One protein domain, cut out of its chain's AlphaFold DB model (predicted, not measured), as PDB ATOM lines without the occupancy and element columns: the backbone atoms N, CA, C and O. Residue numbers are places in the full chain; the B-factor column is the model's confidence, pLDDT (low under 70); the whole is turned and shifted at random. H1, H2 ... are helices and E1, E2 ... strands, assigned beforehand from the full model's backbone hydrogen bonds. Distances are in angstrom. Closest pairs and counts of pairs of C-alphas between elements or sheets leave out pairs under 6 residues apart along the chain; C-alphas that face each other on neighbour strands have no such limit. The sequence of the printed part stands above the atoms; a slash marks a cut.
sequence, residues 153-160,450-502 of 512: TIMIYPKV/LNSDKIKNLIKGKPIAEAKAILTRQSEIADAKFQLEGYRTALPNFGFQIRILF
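AT A GLANCE: This is residues 153 to 160 and 450 to 502 of the 512 residues of an uncharacterized protein of Firmicutes bacterium (UniProt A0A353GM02). A small sheet of three strands forms a wall, and two short helices pack over one of its faces, H2 along edge strand E2 and H1 slantwise near E3 at the other edge. The long link from E2 to E3, residues 485 to 497, loops round one end of this two-layer body, and no named helix covers the sheet's other face. The printed part has 61 residues with two named helices and three named strands, in the order E1, H1, H2, E2, E3; the sheet runs E2, E1, E3 and is mixed, and the class is mixed, helices and strands. The whole is compact, with a radius of gyration of the C-alphas of 10.6 A, and elongated, spanning 32 by 20 by 16 A.

HOW THE PARTS SIT: The sheet has E1, residues 153 to 158, as its inner strand, with E2, residues 477 to 484, and E3, residues 498 to 501, as its edge strands. It is only just strongly twisted, its C-alphas lying up to 4.0 A off the best plane. E1 and E2 are antiparallel at 170 degrees, with N 155 and O 481 at 2.8 A and N 481 and O 155 at 2.8 A, within hydrogen-bond range. E1 and E3 are parallel at 41 degrees, with N 154 and O 499 at 2.8 A and N 501 and O 154 at 2.8 A. H2, residues 464 to 472, is on the sheet at a height of 8.6 A, over E2 and along the strands, at 17 degrees to E2 on the local plane; their closest C-alphas are those of Thr 472 and Asp 479, 6.2 A apart. H1, residues 452 to 459, is on the same face at a height of 8.7 A. It is only just over E3, on which 3 of its 8 C-alphas fall, and slantwise to the strands, at 51 degrees to E3 on the local plane; the closest C-alphas of the two are those of Ser 452 and Ile 500, 6.5 A apart. H1 and H2 touch at a steep tilt of 52 degrees, opposite ways, closest at the C-alphas of Ile 459 and Ala 467, 5.1 A apart. In H1 and H2 every O i to N i+4 pair is within hydrogen-bond range.

IN THESE COORDINATES: E1 begins at C-alpha 153 (31.782, -16.793, -25.883) and is 16.2 A long. E2, the longest strand, covers 20.1 A, and E3 9.7 A, ending at C-alpha 501 (37.856, -17.748, -22.363). H2 begins at C-alpha 464 (28.845, -5.572, -28.135) and is 12.1 A long; H1 is 10.9 A long.

THE WHOLE: The two C-alphas farthest apart are those of Val 160 and Tyr 487, 32.7 A. Residues 161 to 449 are not printed, and C-alphas 160 and 450 are 11.8 A apart across this cut. The links H1 to H2 and H2 to E2 are tight; E2 to E3 is a long link of 13 residues. The mean pLDDT of the printed part is 88.3, and residue 487 is under 70.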
ATOM      1  N   THR A 153      30.399 -16.476 -26.229       87.94
ATOM      2  CA  THR A 153      31.782 -16.793 -25.883       87.94
ATOM      3  C   THR A 153      32.637 -15.552 -26.096       87.94
ATOM      4  O   THR A 153      32.608 -14.938 -27.161       87.94
ATOM      5  N   ILE A 154      33.383 -15.148 -25.072       90.62
ATOM      6  CA  ILE A 154      34.199 -13.933 -25.089       90.62
ATOM      7  C   ILE A 154      35.633 -14.319 -24.784       90.62
ATOM      8  O   ILE A 154      35.908 -14.880 -23.727       90.62
ATOM      9  N   MET A 155      36.544 -14.003 -25.698       90.31
ATOM     10  CA  MET A 155      37.973 -14.209 -25.509       90.31
ATOM     11  C   MET A 155      38.619 -12.901 -25.069       90.31
ATOM     12  O   MET A 155      38.560 -11.911 -25.800       90.31
ATOM     13  N   ILE A 156      39.209 -12.892 -23.874       92.00
ATOM     14  CA  ILE A 156      39.780 -11.688 -23.261       92.00
ATOM     15  C   ILE A 156      41.294 -11.821 -23.202       92.00
ATOM     16  O   ILE A 156      41.812 -12.780 -22.631       92.00
ATOM     17  N   TYR A 157      41.990 -10.842 -23.771       91.88
ATOM     18  CA  TYR A 157      43.444 -10.793 -23.796       91.88
ATOM     19  C   TYR A 157      43.948  -9.893 -22.660       91.88
ATOM     20  O   TYR A 157      43.600  -8.705 -22.632       91.88
ATOM     21  N   PRO A 158      44.750 -10.425 -21.717       93.38
ATOM     22  CA  PRO A 158      45.334  -9.612 -20.659       93.38
ATOM     23  C   PRO A 158      46.325  -8.612 -21.253       93.38
ATOM     24  O   PRO A 158      47.028  -8.911 -22.220       93.38
ATOM     25  N   LYS A 159      46.406  -7.423 -20.656       93.50
ATOM     26  CA  LYS A 159      47.424  -6.448 -21.034       93.50
ATOM     27  C   LYS A 159      48.779  -6.877 -20.491       93.50
ATOM     28  O   LYS A 159      48.936  -6.983 -19.280       93.50
ATOM     29  N   VAL A 160      49.737  -7.099 -21.387       94.12
ATOM     30  CA  VAL A 160      51.147  -7.306 -21.044       94.12
ATOM     31  C   VAL A 160      51.865  -5.972 -21.149       94.12
ATOM     32  O   VAL A 160      51.740  -5.271 -22.153       94.12
ATOM     33  N   LEU A 450      43.089 -11.140 -14.563       90.31
ATOM     34  CA  LEU A 450      41.716 -11.190 -15.053       90.31
ATOM     35  C   LEU A 450      40.796 -11.937 -14.079       90.31
ATOM     36  O   LEU A 450      41.059 -13.074 -13.686       90.31
ATOM     37  N   ASN A 451      39.666 -11.313 -13.736       89.25
ATOM     38  CA  ASN A 451      38.613 -11.926 -12.929       89.25
ATOM     39  C   ASN A 451      37.347 -12.121 -13.775       89.25
ATOM     40  O   ASN A 451      36.709 -11.154 -14.195       89.25
ATOM     41  N   SER A 452      36.979 -13.383 -14.008       88.44
ATOM     42  CA  SER A 452      35.842 -13.756 -14.858       88.44
ATOM     43  C   SER A 452      34.522 -13.154 -14.364       88.44
ATOM     44  O   SER A 452      33.761 -12.601 -15.156       88.44
ATOM     45  N   ASP A 453      34.261 -13.185 -13.059       89.19
ATOM     46  CA  ASP A 453      32.982 -12.747 -12.495       89.19
ATOM     47  C   ASP A 453      32.840 -11.224 -12.485       89.19
ATOM     48  O   ASP A 453      31.774 -10.700 -12.829       89.19
ATOM     49  N   LYS A 454      33.926 -10.497 -12.187       89.38
ATOM     50  CA  LYS A 454      33.993  -9.034 -12.348       89.38
ATOM     51  C   LYS A 454      33.663  -8.662 -13.793       89.38
ATOM     52  O   LYS A 454      32.800  -7.819 -14.030       89.38
ATOM     53  N   ILE A 455      34.294  -9.330 -14.759       91.25
ATOM     54  CA  ILE A 455      34.106  -9.036 -16.182       91.25
ATOM     55  C   ILE A 455      32.672  -9.359 -16.630       91.25
ATOM     56  O   ILE A 455      32.033  -8.498 -17.234       91.25
ATOM     57  N   LYS A 456      32.116 -10.530 -16.285       90.69
ATOM     58  CA  LYS A 456      30.717 -10.891 -16.609       90.69
ATOM     59  C   LYS A 456      29.727  -9.851 -16.091       90.69
ATOM     60  O   LYS A 456      28.794  -9.480 -16.802       90.69
ATOM     61  N   ASN A 457      29.927  -9.368 -14.866       90.31
ATOM     62  CA  ASN A 457      29.045  -8.377 -14.261       90.31
ATOM     63  C   ASN A 457      29.098  -7.009 -14.950       90.31
ATOM     64  O   ASN A 457      28.073  -6.330 -14.982       90.31
ATOM     65  N   LEU A 458      30.241  -6.633 -15.526       89.69
ATOM     66  CA  LEU A 458      30.409  -5.365 -16.241       89.69
ATOM     67  C   LEU A 458      29.721  -5.344 -17.615       89.69
ATOM     68  O   LEU A 458      29.305  -4.281 -18.069       89.69
ATOM     69  N   ILE A 459      29.602  -6.501 -18.277       92.44
ATOM     70  CA  ILE A 459      29.177  -6.583 -19.687       92.44
ATOM     71  C   ILE A 459      27.805  -7.234 -19.909       92.44
ATOM     72  O   ILE A 459      27.288  -7.193 -21.025       92.44
ATOM     73  N   LYS A 460      27.199  -7.848 -18.884       91.19
ATOM     74  CA  LYS A 460      25.877  -8.490 -19.008       91.19
ATOM     75  C   LYS A 460      24.818  -7.509 -19.527       91.19
ATOM     76  O   LYS A 460      24.736  -6.371 -19.069       91.19
ATOM     77  N   GLY A 461      24.020  -7.951 -20.497       88.94
ATOM     78  CA  GLY A 461      22.963  -7.150 -21.126       88.94
ATOM     79  C   GLY A 461      23.438  -5.969 -21.983       88.94
ATOM     80  O   GLY A 461      22.605  -5.235 -22.512       88.94
ATOM     81  N   LYS A 462      24.753  -5.756 -22.130       92.25
ATOM     82  CA  LYS A 462      25.300  -4.638 -22.905       92.25
ATOM     83  C   LYS A 462      25.397  -4.970 -24.402       92.25
ATOM     84  O   LYS A 462      25.695  -6.116 -24.758       92.25
ATOM     85  N   PRO A 463      25.201  -3.983 -25.298       92.31
ATOM     86  CA  PRO A 463      25.572  -4.095 -26.706       92.31
ATOM     87  C   PRO A 463      27.064  -4.408 -26.868       92.31
ATOM     88  O   PRO A 463      27.878  -3.935 -26.079       92.31
ATOM     89  N   ILE A 464      27.446  -5.143 -27.916       89.50
ATOM     90  CA  ILE A 464      28.845  -5.572 -28.135       89.50
ATOM     91  C   ILE A 464      29.811  -4.378 -28.179       89.50
ATOM     92  O   ILE A 464      30.880  -4.425 -27.574       89.50
ATOM     93  N   ALA A 465      29.429  -3.296 -28.862       89.19
ATOM     94  CA  ALA A 465      30.256  -2.095 -28.970       89.19
ATOM     95  C   ALA A 465      30.485  -1.420 -27.606       89.19
ATOM     96  O   ALA A 465      31.612  -1.049 -27.278       89.19
ATOM     97  N   GLU A 466      29.434  -1.317 -26.785       92.12
ATOM     98  CA  GLU A 466      29.516  -0.754 -25.432       92.12
ATOM     99  C   GLU A 466      30.324  -1.672 -24.505       92.12
ATOM    100  O   GLU A 466      31.216  -1.208 -23.799       92.12
ATOM    101  N   ALA A 467      30.078  -2.984 -24.558       91.12
ATOM    102  CA  ALA A 467      30.826  -3.980 -23.799       91.12
ATOM    103  C   ALA A 467      32.323  -3.932 -24.135       91.12
ATOM    104  O   ALA A 467      33.150  -3.900 -23.227       91.12
ATOM    105  N   LYS A 468      32.681  -3.856 -25.425       90.69
ATOM    106  CA  LYS A 468      34.077  -3.711 -25.854       90.69
ATOM    107  C   LYS A 468      34.701  -2.439 -25.281       90.69
ATOM    108  O   LYS A 468      35.786  -2.516 -24.721       90.69
ATOM    109  N   ALA A 469      34.000  -1.305 -25.354       90.44
ATOM    110  CA  ALA A 469      34.482  -0.033 -24.815       90.44
ATOM    111  C   ALA A 469      34.653  -0.046 -23.283       90.44
ATOM    112  O   ALA A 469      35.573   0.579 -22.762       90.44
ATOM    113  N   ILE A 470      33.789  -0.751 -22.544       92.31
ATOM    114  CA  ILE A 470      33.915  -0.909 -21.086       92.31
ATOM    115  C   ILE A 470      35.135  -1.768 -20.735       92.31
ATOM    116  O   ILE A 470      35.869  -1.427 -19.805       92.31
ATOM    117  N   LEU A 471      35.363  -2.858 -21.475       91.12
ATOM    118  CA  LEU A 471      36.491  -3.758 -21.235       91.12
ATOM    119  C   LEU A 471      37.831  -3.102 -21.573       91.12
ATOM    120  O   LEU A 471      38.745  -3.181 -20.763       91.12
ATOM    121  N   THR A 472      37.944  -2.394 -22.698       87.12
ATOM    122  CA  THR A 472      39.197  -1.717 -23.084       87.12
ATOM    123  C   THR A 472      39.539  -0.506 -22.213       87.12
ATOM    124  O   THR A 472      40.673  -0.037 -22.238       87.12
ATOM    125  N   ARG A 473      38.590   0.006 -21.415       92.06
ATOM    126  CA  ARG A 473      38.857   1.025 -20.382       92.06
ATOM    127  C   ARG A 473      39.537   0.461 -19.135       92.06
ATOM    128  O   ARG A 473      40.052   1.243 -18.341       92.06
ATOM    129  N   GLN A 474      39.512  -0.854 -18.929       91.12
ATOM    130  CA  GLN A 474      40.198  -1.479 -17.801       91.12
ATOM    131  C   GLN A 474      41.692  -1.577 -18.107       91.12
ATOM    132  O   GLN A 474      42.082  -2.068 -19.164       91.12
ATOM    133  N   SER A 475      42.537  -1.138 -17.175       90.62
ATOM    134  CA  SER A 475      43.994  -1.166 -17.351       90.62
ATOM    135  C   SER A 475      44.549  -2.577 -17.559       90.62
ATOM    136  O   SER A 475      45.561  -2.736 -18.233       90.62
ATOM    137  N   GLU A 476      43.883  -3.590 -17.002       91.81
ATOM    138  CA  GLU A 476      44.289  -4.994 -17.041       91.81
ATOM    139  C   GLU A 476      43.934  -5.717 -18.360       91.81
ATOM    140  O   GLU A 476      44.421  -6.823 -18.603       91.81
ATOM    141  N   ILE A 477      43.130  -5.113 -19.245       92.31
ATOM    142  CA  ILE A 477      42.651  -5.740 -20.490       92.31
ATOM    143  C   ILE A 477      43.257  -5.034 -21.708       92.31
ATOM    144  O   ILE A 477      43.146  -3.821 -21.851       92.31
ATOM    145  N   ALA A 478      43.869  -5.800 -22.614       90.31
ATOM    146  CA  ALA A 478      44.364  -5.278 -23.889       90.31
ATOM    147  C   ALA A 478      43.284  -5.291 -24.976       90.31
ATOM    148  O   ALA A 478      43.084  -4.294 -25.665       90.31
ATOM    149  N   ASP A 479      42.590  -6.420 -25.135       89.25
ATOM    150  CA  ASP A 479      41.551  -6.582 -26.152       89.25
ATOM    151  C   ASP A 479      40.517  -7.638 -25.736       89.25
ATOM    152  O   ASP A 479      40.761  -8.482 -24.868       89.25
ATOM    153  N   ALA A 480      39.354  -7.599 -26.383       91.44
ATOM    154  CA  ALA A 480      38.284  -8.568 -26.210       91.44
ATOM    155  C   ALA A 480      37.636  -8.914 -27.559       91.44
ATOM    156  O   ALA A 480      37.187  -8.034 -28.302       91.44
ATOM    157  N   LYS A 481      37.540 -10.216 -27.850       90.00
ATOM    158  CA  LYS A 481      36.845 -10.767 -29.021       90.00
ATOM    159  C   LYS A 481      35.543 -11.427 -28.592       90.00
ATOM    160  O   LYS A 481      35.519 -12.203 -27.641       90.00
ATOM    161  N   PHE A 482      34.471 -11.139 -29.318       89.44
ATOM    162  CA  PHE A 482      33.124 -11.608 -29.009       89.44
ATOM    163  C   PHE A 482      32.655 -12.585 -30.088       89.44
ATOM    164  O   PHE A 482      32.723 -12.273 -31.274       89.44
ATOM    165  N   GLN A 483      32.165 -13.749 -29.672       86.94
ATOM    166  CA  GLN A 483      31.523 -14.751 -30.518       86.94
ATOM    167  C   GLN A 483      30.121 -15.010 -29.959       86.94
ATOM    168  O   GLN A 483      29.975 -15.460 -28.822       86.94
ATOM    169  N   LEU A 484      29.084 -14.679 -30.730       84.44
ATOM    170  CA  LEU A 484      27.688 -14.865 -30.333       84.44
ATOM    171  C   LEU A 484      27.009 -15.860 -31.272       84.44
ATOM    172  O   LEU A 484      27.293 -15.882 -32.468       84.44
ATOM    173  N   GLU A 485      26.084 -16.648 -30.731       77.81
ATOM    174  CA  GLU A 485      25.242 -17.532 -31.535       77.81
ATOM    175  C   GLU A 485      24.058 -16.756 -32.144       77.81
ATOM    176  O   GLU A 485      23.248 -16.147 -31.431       77.81
ATOM    177  N   GLY A 486      23.946 -16.791 -33.477       72.62
ATOM    178  CA  GLY A 486      22.893 -16.123 -34.255       72.62
ATOM    179  C   GLY A 486      23.109 -14.614 -34.471       72.62
ATOM    180  O   GLY A 486      24.185 -14.075 -34.232       72.62
ATOM    181  N   TYR A 487      22.066 -13.903 -34.915       69.06
ATOM    182  CA  TYR A 487      22.106 -12.469 -35.274       69.06
ATOM    183  C   TYR A 487      21.978 -11.508 -34.071       69.06
ATOM    184  O   TYR A 487      21.333 -10.463 -34.156       69.06
ATOM    185  N   ARG A 488      22.536 -11.861 -32.908       74.75
ATOM    186  CA  ARG A 488      22.414 -11.044 -31.688       74.75
ATOM    187  C   ARG A 488      23.396  -9.872 -31.705       74.75
ATOM    188  O   ARG A 488      24.582 -10.054 -31.947       74.75
ATOM    189  N   THR A 489      22.917  -8.684 -31.350       80.50
ATOM    190  CA  THR A 489      23.730  -7.455 -31.234       80.50
ATOM    191  C   THR A 489      24.103  -7.101 -29.788       80.50
ATOM    192  O   THR A 489      24.937  -6.221 -29.556       80.50
ATOM    193  N   ALA A 490      23.520  -7.802 -28.809       87.00
ATOM    194  CA  ALA A 490      23.732  -7.591 -27.378       87.00
ATOM    195  C   ALA A 490      24.038  -8.897 -26.634       87.00
ATOM    196  O   ALA A 490      23.607  -9.985 -27.029       87.00
ATOM    197  N   LEU A 491      24.783  -8.765 -25.536       88.06
ATOM    198  CA  LEU A 491      25.132  -9.871 -24.654       88.06
ATOM    199  C   LEU A 491      23.926 -10.326 -23.817       88.06
ATOM    200  O   LEU A 491      23.058  -9.516 -23.491       88.06
ATOM    201  N   PRO A 492      23.867 -11.610 -23.422       87.12
ATOM    202  CA  PRO A 492      22.842 -12.106 -22.512       87.12
ATOM    203  C   PRO A 492      22.769 -11.314 -21.198       87.12
ATOM    204  O   PRO A 492      23.789 -10.898 -20.646       87.12
ATOM    205  N   ASN A 493      21.560 -11.163 -20.652       86.19
ATOM    206  CA  ASN A 493      21.339 -10.504 -19.356       86.19
ATOM    207  C   ASN A 493      21.844 -11.341 -18.171       86.19
ATOM    208  O   ASN A 493      22.115 -10.811 -17.094       86.19
ATOM    209  N   PHE A 494      21.977 -12.654 -18.369       84.62
ATOM    210  CA  PHE A 494      22.405 -13.589 -17.342       84.62
ATOM    211  C   PHE A 494      23.871 -13.983 -17.530       84.62
ATOM    212  O   PHE A 494      24.250 -14.505 -18.578       84.62
ATOM    213  N   GLY A 495      24.688 -13.798 -16.490       79.75
ATOM    214  CA  GLY A 495      26.128 -14.082 -16.538       79.75
ATOM    215  C   GLY A 495      26.480 -15.550 -16.806       79.75
ATOM    216  O   GLY A 495      27.520 -15.813 -17.400       79.75
ATOM    217  N   PHE A 496      25.612 -16.507 -16.447       83.06
ATOM    218  CA  PHE A 496      25.828 -17.932 -16.746       83.06
ATOM    219  C   PHE A 496      25.723 -18.253 -18.247       83.06
ATOM    220  O   PHE A 496      26.282 -19.245 -18.697       83.06
ATOM    221  N   GLN A 497      25.068 -17.392 -19.039       85.44
ATOM    222  CA  GLN A 497      25.005 -17.527 -20.499       85.44
ATOM    223  C   GLN A 497      26.240 -16.925 -21.197       85.44
ATOM    224  O   GLN A 497      26.312 -16.953 -22.425       85.44
ATOM    225  N   ILE A 498      27.199 -16.372 -20.442       88.06
ATOM    226  CA  ILE A 498      28.435 -15.779 -20.956       88.06
ATOM    227  C   ILE A 498      29.616 -16.657 -20.542       88.06
ATOM    228  O   ILE A 498      29.993 -16.728 -19.369       88.06
ATOM    229  N   ARG A 499      30.244 -17.294 -21.526       87.88
ATOM    230  CA  ARG A 499      31.484 -18.043 -21.350       87.88
ATOM    231  C   ARG A 499      32.664 -17.122 -21.622       87.88
ATOM    232  O   ARG A 499      32.819 -16.627 -22.733       87.88
ATOM    233  N   ILE A 500      33.507 -16.898 -20.619       88.31
ATOM    234  CA  ILE A 500      34.772 -16.182 -20.805       88.31
ATOM    235  C   ILE A 500      35.875 -17.208 -21.010       88.31
ATOM    236  O   ILE A 500      36.018 -18.137 -20.214       88.31
ATOM    237  N   LEU A 501      36.637 -17.021 -22.077       88.00
ATOM    238  CA  LEU A 501      37.856 -17.748 -22.363       88.00
ATOM    239  C   LEU A 501      39.030 -16.792 -22.220       88.00
ATOM    240  O   LEU A 501      38.986 -15.644 -22.669       88.00
ATOM    241  N   PHE A 502      40.095 -17.300 -21.630       85.25
ATOM    242  CA  PHE A 502      41.360 -16.607 -21.583       85.25
ATOM    243  C   PHE A 502      42.372 -17.412 -22.406       85.25
ATOM    244  O   PHE A 502      42.327 -18.646 -22.382       85.25
TER     245      PHE A 502